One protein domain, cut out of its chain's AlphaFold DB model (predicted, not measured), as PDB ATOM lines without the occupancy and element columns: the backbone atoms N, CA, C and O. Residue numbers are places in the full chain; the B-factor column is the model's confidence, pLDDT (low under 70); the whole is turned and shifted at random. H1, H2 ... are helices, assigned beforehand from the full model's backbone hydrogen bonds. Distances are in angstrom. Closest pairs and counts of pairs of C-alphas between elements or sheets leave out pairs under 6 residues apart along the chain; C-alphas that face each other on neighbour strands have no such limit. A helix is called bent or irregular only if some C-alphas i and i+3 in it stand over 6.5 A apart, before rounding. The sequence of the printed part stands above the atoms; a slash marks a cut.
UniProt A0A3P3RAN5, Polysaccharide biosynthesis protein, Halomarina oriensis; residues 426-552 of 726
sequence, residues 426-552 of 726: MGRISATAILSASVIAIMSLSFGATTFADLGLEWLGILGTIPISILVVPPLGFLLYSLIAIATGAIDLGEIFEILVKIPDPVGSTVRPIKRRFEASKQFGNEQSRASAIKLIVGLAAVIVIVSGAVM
ATOM      1  N   MET A 426      -3.048  30.461  -8.877       88.31
ATOM      2  CA  MET A 426      -3.330  30.057 -10.271       88.31
ATOM      3  C   MET A 426      -4.779  30.283 -10.741       88.31
ATOM      4  O   MET A 426      -4.969  30.899 -11.780       88.31
ATOM      5  N   GLY A 427      -5.806  29.905  -9.967       88.56
ATOM      6  CA  GLY A 427      -7.209  30.117 -10.370       88.56
ATOM      7  C   GLY A 427      -7.589  31.587 -10.634       88.56
ATOM      8  O   GLY A 427      -8.353  31.871 -11.552       88.56
ATOM      9  N   ARG A 428      -6.999  32.542  -9.897       91.62
ATOM     10  CA  ARG A 428      -7.191  33.988 -10.133       91.62
ATOM     11  C   ARG A 428      -6.476  34.458 -11.399       91.62
ATOM     12  O   ARG A 428      -6.957  35.360 -12.079       91.62
ATOM     13  N   ILE A 429      -5.345  33.837 -11.726       93.62
ATOM     14  CA  ILE A 429      -4.597  34.099 -12.959       93.62
ATOM     15  C   ILE A 429      -5.368  33.560 -14.163       93.62
ATOM     16  O   ILE A 429      -5.548  34.297 -15.124       93.62
ATOM     17  N   SER A 430      -5.899  32.336 -14.093       92.31
ATOM     18  CA  SER A 430      -6.748  31.770 -15.151       92.31
ATOM     19  C   SER A 430      -7.994  32.626 -15.390       92.31
ATOM     20  O   SER A 430      -8.283  32.963 -16.534       92.31
ATOM     21  N   ALA A 431      -8.677  33.070 -14.327       91.38
ATOM     22  CA  ALA A 431      -9.793  34.011 -14.446       91.38
ATOM     23  C   ALA A 431      -9.371  35.344 -15.096       91.38
ATOM     24  O   ALA A 431     -10.073  35.858 -15.962       91.38
ATOM     25  N   THR A 432      -8.198  35.876 -14.731       93.44
ATOM     26  CA  THR A 432      -7.636  37.097 -15.340       93.44
ATOM     27  C   THR A 432      -7.359  36.907 -16.828       93.44
ATOM     28  O   THR A 432      -7.720  37.766 -17.630       93.44
ATOM     29  N   ALA A 433      -6.741  35.784 -17.199       94.56
ATOM     30  CA  ALA A 433      -6.406  35.453 -18.575       94.56
ATOM     31  C   ALA A 433      -7.661  35.314 -19.441       94.56
ATOM     32  O   ALA A 433      -7.730  35.955 -20.480       94.56
ATOM     33  N   ILE A 434      -8.661  34.551 -18.990       93.75
ATOM     34  CA  ILE A 434      -9.912  34.326 -19.731       93.75
ATOM     35  C   ILE A 434     -10.663  35.649 -19.934       93.75
ATOM     36  O   ILE A 434     -10.949  36.016 -21.070       93.75
ATOM     37  N   LEU A 435     -10.916  36.405 -18.856       92.38
ATOM     38  CA  LEU A 435     -11.649  37.675 -18.935       92.38
ATOM     39  C   LEU A 435     -10.931  38.707 -19.817       92.38
ATOM     40  O   LEU A 435     -11.571  39.386 -20.619       92.38
ATOM     41  N   SER A 436      -9.604  38.810 -19.701       92.75
ATOM     42  CA  SER A 436      -8.827  39.749 -20.519       92.75
ATOM     43  C   SER A 436      -8.742  39.297 -21.976       92.75
ATOM     44  O   SER A 436      -8.843  40.135 -22.864       92.75
ATOM     45  N   ALA A 437      -8.594  37.993 -22.240       93.44
ATOM     46  CA  ALA A 437      -8.537  37.450 -23.594       93.44
ATOM     47  C   ALA A 437      -9.832  37.710 -24.364       93.44
ATOM     48  O   ALA A 437      -9.762  38.201 -25.486       93.44
ATOM     49  N   SER A 438     -10.999  37.463 -23.758       89.62
ATOM     50  CA  SER A 438     -12.288  37.725 -24.409       89.62
ATOM     51  C   SER A 438     -12.442  39.192 -24.818       89.62
ATOM     52  O   SER A 438     -12.772  39.471 -25.967       89.62
ATOM     53  N   VAL A 439     -12.160  40.142 -23.918       89.62
ATOM     54  CA  VAL A 439     -12.348  41.571 -24.229       89.62
ATOM     55  C   VAL A 439     -11.259  42.102 -25.169       89.62
ATOM     56  O   VAL A 439     -11.575  42.876 -26.067       89.62
ATOM     57  N   ILE A 440      -9.999  41.666 -25.033       91.62
ATOM     58  CA  ILE A 440      -8.916  42.071 -25.949       91.62
ATOM     59  C   ILE A 440      -9.138  41.491 -27.356       91.62
ATOM     60  O   ILE A 440      -8.882  42.188 -28.334       91.62
ATOM     61  N   ALA A 441      -9.677  40.272 -27.481       89.19
ATOM     62  CA  ALA A 441     -10.060  39.698 -28.771       89.19
ATOM     63  C   ALA A 441     -11.225  40.464 -29.421       89.19
ATOM     64  O   ALA A 441     -11.106  40.853 -30.580       89.19
ATOM     65  N   ILE A 442     -12.303  40.756 -28.677       88.06
ATOM     66  CA  ILE A 442     -13.424  41.589 -29.162       88.06
ATOM     67  C   ILE A 442     -12.910  42.956 -29.630       88.06
ATOM     68  O   ILE A 442     -13.216  43.385 -30.739       88.06
ATOM     69  N   MET A 443     -12.080  43.612 -28.819       85.00
ATOM     70  CA  MET A 443     -11.502  44.917 -29.132       85.00
ATOM     71  C   MET A 443     -10.606  44.870 -30.379       85.00
ATOM     72  O   MET A 443     -10.689  45.764 -31.217       85.00
ATOM     73  N   SER A 444      -9.790  43.823 -30.540       86.31
ATOM     74  CA  SER A 444      -8.966  43.637 -31.742       86.31
ATOM     75  C   SER A 444      -9.823  43.431 -32.994       86.31
ATOM     76  O   SER A 444      -9.555  44.053 -34.014       86.31
ATOM     77  N   LEU A 445     -10.902  42.645 -32.909       84.25
ATOM     78  CA  LEU A 445     -11.846  42.456 -34.017       84.25
ATOM     79  C   LEU A 445     -12.575  43.763 -34.388       84.25
ATOM     80  O   LEU A 445     -12.690  44.075 -35.569       84.25
ATOM     81  N   SER A 446     -13.006  44.566 -33.405       81.00
ATOM     82  CA  SER A 446     -13.685  45.853 -33.654       81.00
ATOM     83  C   SER A 446     -12.783  46.949 -34.244       81.00
ATOM     84  O   SER A 446     -13.292  47.832 -34.928       81.00
ATOM     85  N   PHE A 447     -11.470  46.915 -33.992       75.19
ATOM     86  CA  PHE A 447     -10.488  47.877 -34.531       75.19
ATOM     87  C   PHE A 447      -9.593  47.277 -35.637       75.19
ATOM     88  O   PHE A 447      -8.533  47.830 -35.920       75.19
ATOM     89  N   GLY A 448      -9.979  46.125 -36.204       69.00
ATOM     90  CA  GLY A 448      -9.098  45.148 -36.863       69.00
ATOM     91  C   GLY A 448      -8.130  45.686 -37.915       69.00
ATOM     92  O   GLY A 448      -7.008  46.080 -37.594       69.00
ATOM     93  N   ALA A 449      -8.529  45.616 -39.186       66.06
ATOM     94  CA  ALA A 449      -7.720  46.088 -40.311       66.06
ATOM     95  C   ALA A 449      -7.949  47.576 -40.639       66.06
ATOM     96  O   ALA A 449      -7.266  48.106 -41.509       66.06
ATOM     97  N   THR A 450      -8.891  48.242 -39.960       76.38
ATOM     98  CA  THR A 450      -9.211  49.652 -40.196       76.38
ATOM     99  C   THR A 450      -8.014  50.540 -39.877       76.38
ATOM    100  O   THR A 450      -7.422  50.476 -38.797       76.38
ATOM    101  N   THR A 451      -7.646  51.370 -40.840       78.44
ATOM    102  CA  THR A 451      -6.553  52.338 -40.772       78.44
ATOM    103  C   THR A 451      -7.105  53.734 -40.487       78.44
ATOM    104  O   THR A 451      -8.310  53.977 -40.560       78.44
ATOM    105  N   PHE A 452      -6.236  54.691 -40.156       75.94
ATOM    106  CA  PHE A 452      -6.675  56.078 -39.995       75.94
ATOM    107  C   PHE A 452      -7.064  56.729 -41.338       75.94
ATOM    108  O   PHE A 452      -7.916  57.618 -41.353       75.94
ATOM    109  N   ALA A 453      -6.513  56.259 -42.463       74.12
ATOM    110  CA  ALA A 453      -6.939  56.674 -43.801       74.12
ATOM    111  C   ALA A 453      -8.410  56.305 -44.076       74.12
ATOM    112  O   ALA A 453      -9.160  57.154 -44.551       74.12
ATOM    113  N   ASP A 454      -8.865  55.115 -43.659       78.81
ATOM    114  CA  ASP A 454     -10.272  54.682 -43.793       78.81
ATOM    115  C   ASP A 454     -11.262  55.559 -42.994       78.81
ATOM    116  O   ASP A 454     -12.465  55.541 -43.246       78.81
ATOM    117  N   LEU A 455     -10.763  56.346 -42.031       77.31
ATOM    118  CA  LEU A 455     -11.530  57.342 -41.271       77.31
ATOM    119  C   LEU A 455     -11.420  58.768 -41.850       77.31
ATOM    120  O   LEU A 455     -11.797  59.733 -41.183       77.31
ATOM    121  N   GLY A 456     -10.874  58.929 -43.060       76.31
ATOM    122  CA  GLY A 456     -10.663  60.227 -43.710       76.31
ATOM    123  C   GLY A 456      -9.502  61.046 -43.130       76.31
ATOM    124  O   GLY A 456      -9.379  62.236 -43.418       76.31
ATOM    125  N   LEU A 457      -8.629  60.443 -42.312       80.56
ATOM    126  CA  LEU A 457      -7.483  61.118 -41.684       80.56
ATOM    127  C   LEU A 457      -6.195  60.948 -42.510       80.56
ATOM    128  O   LEU A 457      -5.105  60.782 -41.962       80.56
ATOM    129  N   GLU A 458      -6.311  61.017 -43.839       78.25
ATOM    130  CA  GLU A 458      -5.204  60.860 -44.802       78.25
ATOM    131  C   GLU A 458      -4.034  61.829 -44.551       78.25
ATOM    132  O   GLU A 458      -2.878  61.503 -44.822       78.25
ATOM    133  N   TRP A 459      -4.308  62.994 -43.953       79.25
ATOM    134  CA  TRP A 459      -3.306  63.990 -43.552       79.25
ATOM    135  C   TRP A 459      -2.259  63.462 -42.550       79.25
ATOM    136  O   TRP A 459      -1.202  64.072 -42.394       79.25
ATOM    137  N   LEU A 460      -2.513  62.318 -41.901       73.69
ATOM    138  CA  LEU A 460      -1.547  61.602 -41.060       73.69
ATOM    139  C   LEU A 460      -0.468  60.846 -41.872       73.69
ATOM    140  O   LEU A 460       0.490  60.326 -41.292       73.69
ATOM    141  N   GLY A 461      -0.595  60.774 -43.201       80.31
ATOM    142  CA  GLY A 461       0.412  60.223 -44.110       80.31
ATOM    143  C   GLY A 461       0.764  58.766 -43.798       80.31
ATOM    144  O   GLY A 461      -0.094  57.890 -43.825       80.31
ATOM    145  N   ILE A 462       2.030  58.498 -43.461       69.75
ATOM    146  CA  ILE A 462       2.512  57.144 -43.117       69.75
ATOM    147  C   ILE A 462       1.853  56.609 -41.832       69.75
ATOM    148  O   ILE A 462       1.676  55.402 -41.698       69.75
ATOM    149  N   LEU A 463       1.438  57.475 -40.898       69.69
ATOM    150  CA  LEU A 463       0.633  57.046 -39.744       69.69
ATOM    151  C   LEU A 463      -0.818  56.734 -40.151       69.69
ATOM    152  O   LEU A 463      -1.478  55.935 -39.492       69.69
ATOM    153  N   GLY A 464      -1.279  57.312 -41.266       69.56
ATOM    154  CA  GLY A 464      -2.573  57.044 -41.888       69.56
ATOM    155  C   GLY A 464      -2.773  55.575 -42.263       69.56
ATOM    156  O   GLY A 464      -3.871  55.058 -42.090       69.56
ATOM    157  N   THR A 465      -1.713  54.886 -42.708       75.25
ATOM    158  CA  THR A 465      -1.758  53.485 -43.171       75.25
ATOM    159  C   THR A 465      -1.484  52.446 -42.078       75.25
ATOM    160  O   THR A 465      -1.490  51.246 -42.355       75.25
ATOM    161  N   ILE A 466      -1.251  52.869 -40.829       81.56
ATOM    162  CA  ILE A 466      -1.100  51.949 -39.696       81.56
ATOM    163  C   ILE A 466      -2.497  51.518 -39.214       81.56
ATOM    164  O   ILE A 466      -3.318  52.387 -38.908       81.56
ATOM    165  N   PRO A 467      -2.777  50.205 -39.088       83.44
ATOM    166  CA  PRO A 467      -4.028  49.721 -38.514       83.44
ATOM    167  C   PRO A 467      -4.243  50.235 -37.086       83.44
ATOM    168  O   PRO A 467      -3.360  50.128 -36.227       83.44
ATOM    169  N   ILE A 468      -5.436  50.766 -36.822       82.88
ATOM    170  CA  ILE A 468      -5.819  51.404 -35.555       82.88
ATOM    171  C   ILE A 468      -5.667  50.419 -34.390       82.88
ATOM    172  O   ILE A 468      -5.184  50.800 -33.319       82.88
ATOM    173  N   SER A 469      -5.983  49.139 -34.617       84.00
ATOM    174  CA  SER A 469      -5.735  48.036 -33.683       84.00
ATOM    175  C   SER A 469      -4.321  48.057 -33.088       84.00
ATOM    176  O   SER A 469      -4.177  47.979 -31.871       84.00
ATOM    177  N   ILE A 470      -3.275  48.239 -33.896       87.00
ATOM    178  CA  ILE A 470      -1.874  48.170 -33.443       87.00
ATOM    179  C   ILE A 470      -1.491  49.345 -32.527       87.00
ATOM    180  O   ILE A 470      -0.618  49.190 -31.672       87.00
ATOM    181  N   LEU A 471      -2.164  50.494 -32.641       85.88
ATOM    182  CA  LEU A 471      -1.923  51.664 -31.787       85.88
ATOM    183  C   LEU A 471      -2.854  51.721 -30.561       85.88
ATOM    184  O   LEU A 471      -2.431  52.183 -29.501       85.88
ATOM    185  N   VAL A 472      -4.091  51.223 -30.669       86.00
ATOM    186  CA  VAL A 472      -5.113  51.306 -29.605       86.00
ATOM    187  C   VAL A 472      -5.149  50.060 -28.709       86.00
ATOM    188  O   VAL A 472      -5.262  50.189 -27.485       86.00
ATOM    189  N   VAL A 473      -5.018  48.853 -29.272       89.31
ATOM    190  CA  VAL A 473      -5.153  47.591 -28.517       89.31
ATOM    191  C   VAL A 473      -4.048  47.407 -27.469       89.31
ATOM    192  O   VAL A 473      -4.399  47.028 -26.349       89.31
ATOM    193  N   PRO A 474      -2.751  47.689 -27.724       91.06
ATOM    194  CA  PRO A 474      -1.718  47.503 -26.703       91.06
ATOM    195  C   PRO A 474      -1.896  48.360 -25.433       91.06
ATOM    196  O   PRO A 474      -1.896  47.770 -24.349       91.06
ATOM    197  N   PRO A 475      -2.087  49.700 -25.484       88.62
ATOM    198  CA  PRO A 475      -2.243  50.499 -24.267       88.62
ATOM    199  C   PRO A 475      -3.577  50.238 -23.551       88.62
ATOM    200  O   PRO A 475      -3.594  50.107 -22.324       88.62
ATOM    201  N   LEU A 476      -4.687  50.110 -24.288       88.00
ATOM    202  CA  LEU A 476      -6.003  49.873 -23.686       88.00
ATOM    203  C   LEU A 476      -6.120  48.443 -23.132       88.00
ATOM    204  O   LEU A 476      -6.635  48.244 -22.032       88.00
ATOM    205  N   GLY A 477      -5.553  47.457 -23.833       90.62
ATOM    206  CA  GLY A 477      -5.453  46.071 -23.381       90.62
ATOM    207  C   GLY A 477      -4.539  45.907 -22.166       90.62
ATOM    208  O   GLY A 477      -4.901  45.188 -21.235       90.62
ATOM    209  N   PHE A 478      -3.410  46.625 -22.106       89.75
ATOM    210  CA  PHE A 478      -2.555  46.685 -20.913       89.75
ATOM    211  C   PHE A 478      -3.316  47.223 -19.693       89.75
ATOM    212  O   PHE A 478      -3.259  46.629 -18.610       89.75
ATOM    213  N   LEU A 479      -4.038  48.336 -19.866       88.19
ATOM    214  CA  LEU A 479      -4.825  48.966 -18.805       88.19
ATOM    215  C   LEU A 479      -5.933  48.024 -18.320       88.19
ATOM    216  O   LEU A 479      -6.047  47.777 -17.119       88.19
ATOM    217  N   LEU A 480      -6.698  47.443 -19.248       90.75
ATOM    218  CA  LEU A 480      -7.780  46.513 -18.938       90.75
ATOM    219  C   LEU A 480      -7.265  45.250 -18.230       90.75
ATOM    220  O   LEU A 480      -7.787  44.893 -17.174       90.75
ATOM    221  N   TYR A 481      -6.216  44.610 -18.759       93.25
ATOM    222  CA  TYR A 481      -5.589  43.439 -18.139       93.25
ATOM    223  C   TYR A 481      -5.133  43.755 -16.711       93.25
ATOM    224  O   TYR A 481      -5.372  42.972 -15.792       93.25
ATOM    225  N   SER A 482      -4.519  44.924 -16.502       87.44
ATOM    226  CA  SER A 482      -4.059  45.368 -15.182       87.44
ATOM    227  C   SER A 482      -5.222  45.559 -14.203       87.44
ATOM    228  O   SER A 482      -5.145  45.084 -13.067       87.44
ATOM    229  N   LEU A 483      -6.323  46.185 -14.638       86.56
ATOM    230  CA  LEU A 483      -7.540  46.324 -13.832       86.56
ATOM    231  C   LEU A 483      -8.144  44.959 -13.474       86.56
ATOM    232  O   LEU A 483      -8.446  44.717 -12.305       86.56
ATOM    233  N   ILE A 484      -8.265  44.043 -14.439       89.31
ATOM    234  CA  ILE A 484      -8.793  42.689 -14.211       89.31
ATOM    235  C   ILE A 484      -7.874  41.903 -13.258       89.31
ATOM    236  O   ILE A 484      -8.364  41.281 -12.316       89.31
ATOM    237  N   ALA A 485      -6.549  41.977 -13.424       89.56
ATOM    238  CA  ALA A 485      -5.570  41.295 -12.571       89.56
ATOM    239  C   ALA A 485      -5.587  41.780 -11.107       89.56
ATOM    240  O   ALA A 485      -5.284  41.009 -10.188       89.56
ATOM    241  N   ILE A 486      -5.952  43.047 -10.883       86.62
ATOM    242  CA  ILE A 486      -6.191  43.624  -9.553       86.62
ATOM    243  C   ILE A 486      -7.571  43.196  -9.020       86.62
ATOM    244  O   ILE A 486      -7.676  42.789  -7.862       86.62
ATOM    245  N   ALA A 487      -8.617  43.224  -9.854       83.56
ATOM    246  CA  ALA A 487      -9.988  42.861  -9.479       83.56
ATOM    247  C   ALA A 487     -10.121  41.389  -9.049       83.56
ATOM    248  O   ALA A 487     -10.725  41.099  -8.015       83.56
ATOM    249  N   THR A 488      -9.495  40.461  -9.780       88.19
ATOM    250  CA  THR A 488      -9.408  39.037  -9.399       88.19
ATOM    251  C   THR A 488      -8.517  38.804  -8.174       88.19
ATOM    252  O   THR A 488      -8.553  37.727  -7.575       88.19
ATOM    253  N   GLY A 489      -7.683  39.780  -7.795       85.69
ATOM    254  CA  GLY A 489      -6.657  39.641  -6.764       85.69
ATOM    255  C   GLY A 489      -5.518  38.693  -7.159       85.69
ATOM    256  O   GLY A 489      -4.922  38.055  -6.275       85.69
ATOM    257  N   ALA A 490      -5.245  38.541  -8.459       87.50
ATOM    258  CA  ALA A 490      -4.057  37.854  -8.961       87.50
ATOM    259  C   ALA A 490      -2.785  38.656  -8.624       87.50
ATOM    260  O   ALA A 490      -1.824  38.094  -8.087       87.50
ATOM    261  N   ILE A 491      -2.843  39.978  -8.819       85.56
ATOM    262  CA  ILE A 491      -1.886  40.962  -8.297       85.56
ATOM    263  C   ILE A 491      -2.472  41.596  -7.024       85.56
ATOM    264  O   ILE A 491      -3.684  41.783  -6.924       85.56
ATOM    265  N   ASP A 492      -1.635  41.916  -6.032       82.44
ATOM    266  CA  ASP A 492      -2.036  42.730  -4.874       82.44
ATOM    267  C   ASP A 492      -1.450  44.145  -4.988       82.44
ATOM    268  O   ASP A 492      -0.262  44.315  -5.269       82.44
ATOM    269  N   LEU A 493      -2.269  45.170  -4.743       71.19
ATOM    270  CA  LEU A 493      -1.844  46.574  -4.776       71.19
ATOM    271  C   LEU A 493      -0.728  46.876  -3.762       71.19
ATOM    272  O   LEU A 493       0.168  47.663  -4.060       71.19
ATOM    273  N   GLY A 494      -0.729  46.225  -2.593       70.56
ATOM    274  CA  GLY A 494       0.341  46.375  -1.602       70.56
ATOM    275  C   GLY A 494       1.693  45.895  -2.135       70.56
ATOM    276  O   GLY A 494       2.700  46.578  -1.966       70.56
ATOM    277  N   GLU A 495       1.703  44.775  -2.864       74.44
ATOM    278  CA  GLU A 495       2.908  44.248  -3.511       74.44
ATOM    279  C   GLU A 495       3.426  45.168  -4.630       74.44
ATOM    280  O   GLU A 495       4.639  45.281  -4.803       74.44
ATOM    281  N   ILE A 496       2.533  45.835  -5.378       71.38
ATOM    282  CA  ILE A 496       2.922  46.859  -6.365       71.38
ATOM    283  C   ILE A 496       3.592  48.033  -5.642       71.38
ATOM    284  O   ILE A 496       4.694  48.438  -6.017       71.38
ATOM    285  N   PHE A 497       2.976  48.553  -4.576       69.75
ATOM    286  CA  PHE A 497       3.541  49.667  -3.814       69.75
ATOM    287  C   PHE A 497       4.885  49.318  -3.145       69.75
ATOM    288  O   PHE A 497       5.764  50.175  -3.091       69.75
ATOM    289  N   GLU A 498       5.101  48.076  -2.692       73.94
ATOM    290  CA  GLU A 498       6.423  47.602  -2.237       73.94
ATOM    291  C   GLU A 498       7.505  47.673  -3.322       73.94
ATOM    292  O   GLU A 498       8.662  47.957  -3.009       73.94
ATOM    293  N   ILE A 499       7.155  47.347  -4.569       68.81
ATOM    294  CA  ILE A 499       8.091  47.344  -5.698       68.81
ATOM    295  C   ILE A 499       8.385  48.787  -6.113       68.81
ATOM    296  O   ILE A 499       9.549  49.166  -6.202       68.81
ATOM    297  N   LEU A 500       7.348  49.612  -6.280       64.12
ATOM    298  CA  LEU A 500       7.482  51.019  -6.670       64.12
ATOM    299  C   LEU A 500       8.285  51.852  -5.655       64.12
ATOM    300  O   LEU A 500       9.094  52.680  -6.058       64.12
ATOM    301  N   VAL A 501       8.128  51.607  -4.347       71.19
ATOM    302  CA  VAL A 501       8.912  52.295  -3.296       71.19
ATOM    303  C   VAL A 501      10.402  51.903  -3.306       71.19
ATOM    304  O   VAL A 501      11.218  52.624  -2.738       71.19
ATOM    305  N   LYS A 502      10.777  50.800  -3.972       70.12
ATOM    306  CA  LYS A 502      12.179  50.378  -4.169       70.12
ATOM    307  C   LYS A 502      12.799  50.907  -5.469       70.12
ATOM    308  O   LYS A 502      13.989  50.691  -5.690       70.12
ATOM    309  N   ILE A 503      12.028  51.576  -6.328       65.50
ATOM    310  CA  ILE A 503      12.558  52.260  -7.515       65.50
ATOM    311  C   ILE A 503      13.234  53.567  -7.059       65.50
ATOM    312  O   ILE A 503      12.684  54.241  -6.183       65.50
ATOM    313  N   PRO A 504      14.398  53.946  -7.625       64.69
ATOM    314  CA  PRO A 504      15.040  55.227  -7.340       64.69
ATOM    315  C   PRO A 504      14.111  56.439  -7.493       64.69
ATOM    316  O   PRO A 504      13.110  56.420  -8.215       64.69
ATOM    317  N   ASP A 505      14.464  57.522  -6.807       56.75
ATOM    318  CA  ASP A 505      13.734  58.784  -6.897       56.75
ATOM    319  C   ASP A 505      13.871  59.399  -8.308       56.75
ATOM    320  O   ASP A 505      14.914  59.227  -8.943       56.75
ATOM    321  N   PRO A 506      12.824  60.059  -8.847       58.09
ATOM    322  CA  PRO A 506      11.620  60.562  -8.164       58.09
ATOM    323  C   PRO A 506      10.472  59.555  -7.968       58.09
ATOM    324  O   PRO A 506       9.445  59.913  -7.387       58.09
ATOM    325  N   VAL A 507      10.587  58.304  -8.433       52.22
ATOM    326  CA  VAL A 507       9.474  57.341  -8.338       52.22
ATOM    327  C   VAL A 507       9.223  56.934  -6.882       52.22
ATOM    328  O   VAL A 507       8.091  57.027  -6.399       52.22
ATOM    329  N   GLY A 508      10.272  56.546  -6.151       55.62
ATOM    330  CA  GLY A 508      10.142  56.094  -4.766       55.62
ATOM    331  C   GLY A 508       9.552  57.160  -3.830       55.62
ATOM    332  O   GLY A 508       8.716  56.852  -2.979       55.62
ATOM    333  N   SER A 509       9.961  58.422  -3.963       72.56
ATOM    334  CA  SER A 509       9.508  59.564  -3.156       72.56
ATOM    335  C   SER A 509       8.058  59.924  -3.450       72.56
ATOM    336  O   SER A 509       7.294  60.140  -2.509       72.56
ATOM    337  N   THR A 510       7.652  59.877  -4.720       68.38
ATOM    338  CA  THR A 510       6.268  60.121  -5.154       68.38
ATOM    339  C   THR A 510       5.303  59.040  -4.654       68.38
ATOM    340  O   THR A 510       4.183  59.342  -4.245       68.38
ATOM    341  N   VAL A 511       5.730  57.771  -4.625       67.44
ATOM    342  CA  VAL A 511       4.853  56.645  -4.245       67.44
ATOM    343  C   VAL A 511       4.786  56.409  -2.727       67.44
ATOM    344  O   VAL A 511       3.750  55.964  -2.224       67.44
ATOM    345  N   ARG A 512       5.825  56.771  -1.959       74.75
ATOM    346  CA  ARG A 512       5.845  56.689  -0.481       74.75
ATOM    347  C   ARG A 512       4.596  57.290   0.220       74.75
ATOM    348  O   ARG A 512       4.024  56.586   1.058       74.75
ATOM    349  N   PRO A 513       4.117  58.516  -0.081       72.06
ATOM    350  CA  PRO A 513       2.897  59.062   0.529       72.06
ATOM    351  C   PRO A 513       1.609  58.384   0.034       72.06
ATOM    352  O   PRO A 513       0.665  58.234   0.812       72.06
ATOM    353  N   ILE A 514       1.567  57.926  -1.224       67.88
ATOM    354  CA  ILE A 514       0.413  57.211  -1.797       67.88
ATOM    355  C   ILE A 514       0.222  55.868  -1.080       67.88
ATOM    356  O   ILE A 514      -0.883  55.566  -0.628       67.88
ATOM    357  N   LYS A 515       1.313  55.114  -0.877       72.25
ATOM    358  CA  LYS A 515       1.323  53.855  -0.120       72.25
ATOM    359  C   LYS A 515       0.747  54.039   1.291       72.25
ATOM    360  O   LYS A 515      -0.150  53.294   1.673       72.25
ATOM    361  N   ARG A 516       1.172  55.079   2.026       76.44
ATOM    362  CA  ARG A 516       0.646  55.392   3.374       76.44
ATOM    363  C   ARG A 516      -0.863  55.674   3.380       76.44
ATOM    364  O   ARG A 516      -1.567  55.159   4.245       76.44
ATOM    365  N   ARG A 517      -1.374  56.452   2.414       70.94
ATOM    366  CA  ARG A 517      -2.821  56.727   2.274       70.94
ATOM    367  C   ARG A 517      -3.612  55.453   1.956       70.94
ATOM    368  O   ARG A 517      -4.666  55.228   2.544       70.94
ATOM    369  N   PHE A 518      -3.084  54.606   1.071       67.62
ATOM    370  CA  PHE A 518      -3.690  53.317   0.740       67.62
ATOM    371  C   PHE A 518      -3.738  52.378   1.956       67.62
ATOM    372  O   PHE A 518      -4.793  51.827   2.259       67.62
ATOM    373  N   GLU A 519      -2.635  52.245   2.695       72.06
ATOM    374  CA  GLU A 519      -2.553  51.397   3.893       72.06
ATOM    375  C   GLU A 519      -3.529  51.849   4.987       72.06
ATOM    376  O   GLU A 519      -4.289  51.021   5.487       72.06
ATOM    377  N   ALA A 520      -3.624  53.157   5.257       67.38
ATOM    378  CA  ALA A 520      -4.642  53.707   6.155       67.38
ATOM    379  C   ALA A 520      -6.074  53.372   5.681       67.38
ATOM    380  O   ALA A 520      -6.886  52.878   6.462       67.38
ATOM    381  N   SER A 521      -6.383  53.546   4.388       64.00
ATOM    382  CA  SER A 521      -7.713  53.214   3.836       64.00
ATOM    383  C   SER A 521      -8.071  51.723   3.950       64.00
ATOM    384  O   SER A 521      -9.235  51.377   4.144       64.00
ATOM    385  N   LYS A 522      -7.067  50.835   3.889       63.47
ATOM    386  CA  LYS A 522      -7.221  49.380   4.046       63.47
ATOM    387  C   LYS A 522      -7.454  48.989   5.511       63.47
ATOM    388  O   LYS A 522      -8.129  47.997   5.773       63.47
ATOM    389  N   GLN A 523      -6.936  49.781   6.450       56.91
ATOM    390  CA  GLN A 523      -7.114  49.604   7.892       56.91
ATOM    391  C   GLN A 523      -8.510  50.042   8.381       56.91
ATOM    392  O   GLN A 523      -9.023  49.460   9.331       56.91
ATOM    393  N   PHE A 524      -9.174  50.974   7.685       54.59
ATOM    394  CA  PHE A 524     -10.571  51.378   7.940       54.59
ATOM    395  C   PHE A 524     -11.636  50.478   7.260       54.59
ATOM    396  O   PHE A 524     -12.736  50.928   6.946       54.59
ATOM    397  N   GLY A 525     -11.333  49.190   7.048       53.47
ATOM    398  CA  GLY A 525     -12.347  48.123   6.970       53.47
ATOM    399  C   GLY A 525     -13.368  48.169   5.821       53.47
ATOM    400  O   GLY A 525     -14.480  47.675   5.982       53.47
ATOM    401  N   ASN A 526     -13.037  48.749   4.665       54.78
ATOM    402  CA  ASN A 526     -14.026  49.016   3.615       54.78
ATOM    403  C   ASN A 526     -14.067  47.942   2.499       54.78
ATOM    404  O   ASN A 526     -13.640  48.178   1.365       54.78
ATOM    405  N   GLU A 527     -14.601  46.750   2.797       54.09
ATOM    406  CA  GLU A 527     -14.839  45.700   1.780       54.09
ATOM    407  C   GLU A 527     -15.802  46.156   0.672       54.09
ATOM    408  O   GLU A 527     -15.630  45.812  -0.501       54.09
ATOM    409  N   GLN A 528     -16.767  47.005   1.032       50.53
ATOM    410  CA  GLN A 528     -17.736  47.618   0.127       50.53
ATOM    411  C   GLN A 528     -17.044  48.435  -0.985       50.53
ATOM    412  O   GLN A 528     -17.492  48.417  -2.130       50.53
ATOM    413  N   SER A 529     -15.892  49.054  -0.698       54.09
ATOM    414  CA  SER A 529     -15.048  49.730  -1.694       54.09
ATOM    415  C   SER A 529     -14.443  48.757  -2.719       54.09
ATOM    416  O   SER A 529     -14.458  49.036  -3.921       54.09
ATOM    417  N   ARG A 530     -13.998  47.561  -2.296       52.16
ATOM    418  CA  ARG A 530     -13.522  46.518  -3.230       52.16
ATOM    419  C   ARG A 530     -14.657  45.996  -4.110       52.16
ATOM    420  O   ARG A 530     -14.454  45.822  -5.311       52.16
ATOM    421  N   ALA A 531     -15.847  45.797  -3.544       51.03
ATOM    422  CA  ALA A 531     -17.031  45.407  -4.306       51.03
ATOM    423  C   ALA A 531     -17.424  46.475  -5.347       51.03
ATOM    424  O   ALA A 531     -17.717  46.134  -6.493       51.03
ATOM    425  N   SER A 532     -17.370  47.760  -4.987       47.91
ATOM    426  CA  SER A 532     -17.623  48.875  -5.912       47.91
ATOM    427  C   SER A 532     -16.570  48.984  -7.017       47.91
ATOM    428  O   SER A 532     -16.934  49.183  -8.174       47.91
ATOM    429  N   ALA A 533     -15.284  48.780  -6.712       48.91
ATOM    430  CA  ALA A 533     -14.224  48.752  -7.724       48.91
ATOM    431  C   ALA A 533     -14.414  47.600  -8.730       48.91
ATOM    432  O   ALA A 533     -14.293  47.810  -9.935       48.91
ATOM    433  N   ILE A 534     -14.785  46.403  -8.258       51.00
ATOM    434  CA  ILE A 534     -15.109  45.259  -9.127       51.00
ATOM    435  C   ILE A 534     -16.326  45.579 -10.008       51.00
ATOM    436  O   ILE A 534     -16.262  45.374 -11.219       51.00
ATOM    437  N   LYS A 535     -17.403  46.143  -9.441       50.62
ATOM    438  CA  LYS A 535     -18.588  46.572 -10.207       50.62
ATOM    439  C   LYS A 535     -18.251  47.617 -11.274       50.62
ATOM    440  O   LYS A 535     -18.762  47.516 -12.383       50.62
ATOM    441  N   LEU A 536     -17.376  48.578 -10.972       45.91
ATOM    442  CA  LEU A 536     -16.949  49.607 -11.923       45.91
ATOM    443  C   LEU A 536     -16.093  49.026 -13.060       45.91
ATOM    444  O   LEU A 536     -16.278  49.415 -14.208       45.91
ATOM    445  N   ILE A 537     -15.213  48.060 -12.778       51.03
ATOM    446  CA  ILE A 537     -14.402  47.380 -13.805       51.03
ATOM    447  C   ILE A 537     -15.276  46.486 -14.700       51.03
ATOM    448  O   ILE A 537     -15.116  46.505 -15.918       51.03
ATOM    449  N   VAL A 538     -16.243  45.760 -14.124       50.91
ATOM    450  CA  VAL A 538     -17.241  44.991 -14.892       50.91
ATOM    451  C   VAL A 538     -18.123  45.919 -15.734       50.91
ATOM    452  O   VAL A 538     -18.366  45.627 -16.900       50.91
ATOM    453  N   GLY A 539     -18.541  47.064 -15.185       49.69
ATOM    454  CA  GLY A 539     -19.280  48.094 -15.918       49.69
ATOM    455  C   GLY A 539     -18.480  48.681 -17.083       49.69
ATOM    456  O   GLY A 539     -19.008  48.785 -18.184       49.69
ATOM    457  N   LEU A 540     -17.196  48.993 -16.880       45.56
ATOM    458  CA  LEU A 540     -16.313  49.495 -17.937       45.56
ATOM    459  C   LEU A 540     -16.117  48.454 -19.051       45.56
ATOM    460  O   LEU A 540     -16.216  48.792 -20.226       45.56
ATOM    461  N   ALA A 541     -15.899  47.184 -18.694       46.25
ATOM    462  CA  ALA A 541     -15.798  46.093 -19.663       46.25
ATOM    463  C   ALA A 541     -17.114  45.889 -20.440       46.25
ATOM    464  O   ALA A 541     -17.080  45.722 -21.657       46.25
ATOM    465  N   ALA A 542     -18.266  45.968 -19.768       47.84
ATOM    466  CA  ALA A 542     -19.575  45.902 -20.415       47.84
ATOM    467  C   ALA A 542     -19.811  47.089 -21.364       47.84
ATOM    468  O   ALA A 542     -20.269  46.880 -22.482       47.84
ATOM    469  N   VAL A 543     -19.443  48.315 -20.972       50.12
ATOM    470  CA  VAL A 543     -19.514  49.500 -21.845       50.12
ATOM    471  C   VAL A 543     -18.607  49.342 -23.066       50.12
ATOM    472  O   VAL A 543     -19.058  49.618 -24.171       50.12
ATOM    473  N   ILE A 544     -17.378  48.837 -22.908       51.16
ATOM    474  CA  ILE A 544     -16.481  48.555 -24.043       51.16
ATOM    475  C   ILE A 544     -17.114  47.523 -24.989       51.16
ATOM    476  O   ILE A 544     -17.155  47.763 -26.190       51.16
ATOM    477  N   VAL A 545     -17.678  46.425 -24.471       48.94
ATOM    478  CA  VAL A 545     -18.365  45.409 -25.293       48.94
ATOM    479  C   VAL A 545     -19.609  45.977 -25.994       48.94
ATOM    480  O   VAL A 545     -19.833  45.669 -27.161       48.94
ATOM    481  N   ILE A 546     -20.389  46.837 -25.330       51.38
ATOM    482  CA  ILE A 546     -21.566  47.500 -25.921       51.38
ATOM    483  C   ILE A 546     -21.149  48.488 -27.018       51.38
ATOM    484  O   ILE A 546     -21.763  48.496 -28.081       51.38
ATOM    485  N   VAL A 547     -20.091  49.279 -26.808       48.91
ATOM    486  CA  VAL A 547     -19.559  50.211 -27.817       48.91
ATOM    487  C   VAL A 547     -18.968  49.446 -29.005       48.91
ATOM    488  O   VAL A 547     -19.306  49.760 -30.142       48.91
ATOM    489  N   SER A 548     -18.177  48.395 -28.770       43.75
ATOM    490  CA  SER A 548     -17.700  47.474 -29.815       43.75
ATOM    491  C   SER A 548     -18.853  46.857 -30.616       43.75
ATOM    492  O   SER A 548     -18.814  46.840 -31.845       43.75
ATOM    493  N   GLY A 549     -19.905  46.391 -29.936       43.56
ATOM    494  CA  GLY A 549     -21.103  45.845 -30.575       43.56
ATOM    495  C   GLY A 549     -21.865  46.886 -31.398       43.56
ATOM    496  O   GLY A 549     -22.281  46.587 -32.514       43.56
ATOM    497  N   ALA A 550     -21.992  48.117 -30.895       46.09
ATOM    498  CA  ALA A 550     -22.617  49.226 -31.612       46.09
ATOM    499  C   ALA A 550     -21.810  49.650 -32.852       46.09
ATOM    500  O   ALA A 550     -22.406  49.918 -33.890       46.09
ATOM    501  N   VAL A 551     -20.473  49.644 -32.780       47.03
ATOM    502  CA  VAL A 551     -19.595  49.895 -33.936       47.03
ATOM    503  C   VAL A 551     -19.771  48.811 -35.002       47.03
ATOM    504  O   VAL A 551     -19.940  49.147 -36.170       47.03
ATOM    505  N   MET A 552     -19.821  47.524 -34.633       46.28
ATOM    506  CA  MET A 552     -20.089  46.462 -35.618       46.28
ATOM    507  C   MET A 552     -21.519  46.533 -36.186       46.28
ATOM    508  O   MET A 552     -21.715  46.311 -37.378       46.28
TER     509      MET A 552
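What this domain is: This is residues 426 to 552 of the 726 residues of the protein "Polysaccharide biosynthesis protein" of Halomarina oriensis (UniProt A0A3P3RAN5). Three long helices, H1, H3 and H6, are set in a triangle and make a loose up-and-down bundle, each running against the one before it in the chain. Beyond one end of the bundle lies the small H2 within loops, touching no helix, and at the other end H4 and H5 lie side by side as a helical hairpin, with H4 at a steep tilt to H3. The printed part has 127 residues with six named helices, H1 to H6 in order, and no named strand; the class is all helix. The whole is loose and elongated, with a radius of gyration of the C-alphas of 18.6 A and spans of 52 by 33 by 24 A.

Where its parts are: Find C-alpha 426 at (-3.330, 30.057, -10.271); from there H1 runs through residues 426 to 446, 30.1 A long. H2 is residues 458 to 463, 8.6 A, and irregular, C-alphas 459 and 462 being 9.0 A apart. H3 starts at C-alpha 468 at (-5.819, 51.404, -35.555) and runs to 487, 27.8 A, with a kink of 29 degrees near residue 475; it is only just irregular, C-alphas 471 and 474 being 6.6 A apart. H4 is residues 493 to 500, 10.5 A. H5, residues 507 to 523, is 24.5 A long with a kink of 28 degrees near residue 514, and only just irregular, with 6.7 A between C-alphas 510 and 513. H6, residues 527 to 552, is 37.8 A long and ends at C-alpha 552 at (-20.089, 46.462, -35.618).

How they stand to each other: Look first at H1 and H3, which touch at a shallow tilt of 26 degrees, opposite ways; their closest C-alphas, of Thr 432 and Ala 485, are 5.4 A apart. H1 touches H6 with residues 439 to 446 alone, closest at the C-alphas of Ser 446 and Ser 548, 5.8 A, the same way at a shallow tilt of 28 degrees. H3 touches H6 with residues 483 to 487 alone, closest at the C-alphas of Ala 487 and Ile 534, 5.7 A, opposite ways at a shallow tilt of 24 degrees. H3 and H4 are close but not clearly touching, at a steep tilt of 62 degrees; their closest C-alphas, of Ile 486 and Leu 493, are 7.1 A apart. In the hairpin H4 and H5 touch, closest at the C-alphas of Phe 497 and Lys 515, 6.0 A. H5 and H6 are apart. In H1, H4 and H6 every O i to N i+4 pair is within hydrogen-bond range; in H3 14 of 16 are, in H5 11 of 13, and in H2 0 of 2, beside 2 of 3 O i to N i+3 pairs.

The domain as a whole: The two C-alphas farthest apart, of Gly 461 and Gly 525, are 54.0 A apart. Residues 523 to 528 stand free. The printed part has no cut, and the link from H1 to H2, 11 residues, is long. The mean pLDDT of the printed part is 72.4, and residues 520 to 552 are among those under 70.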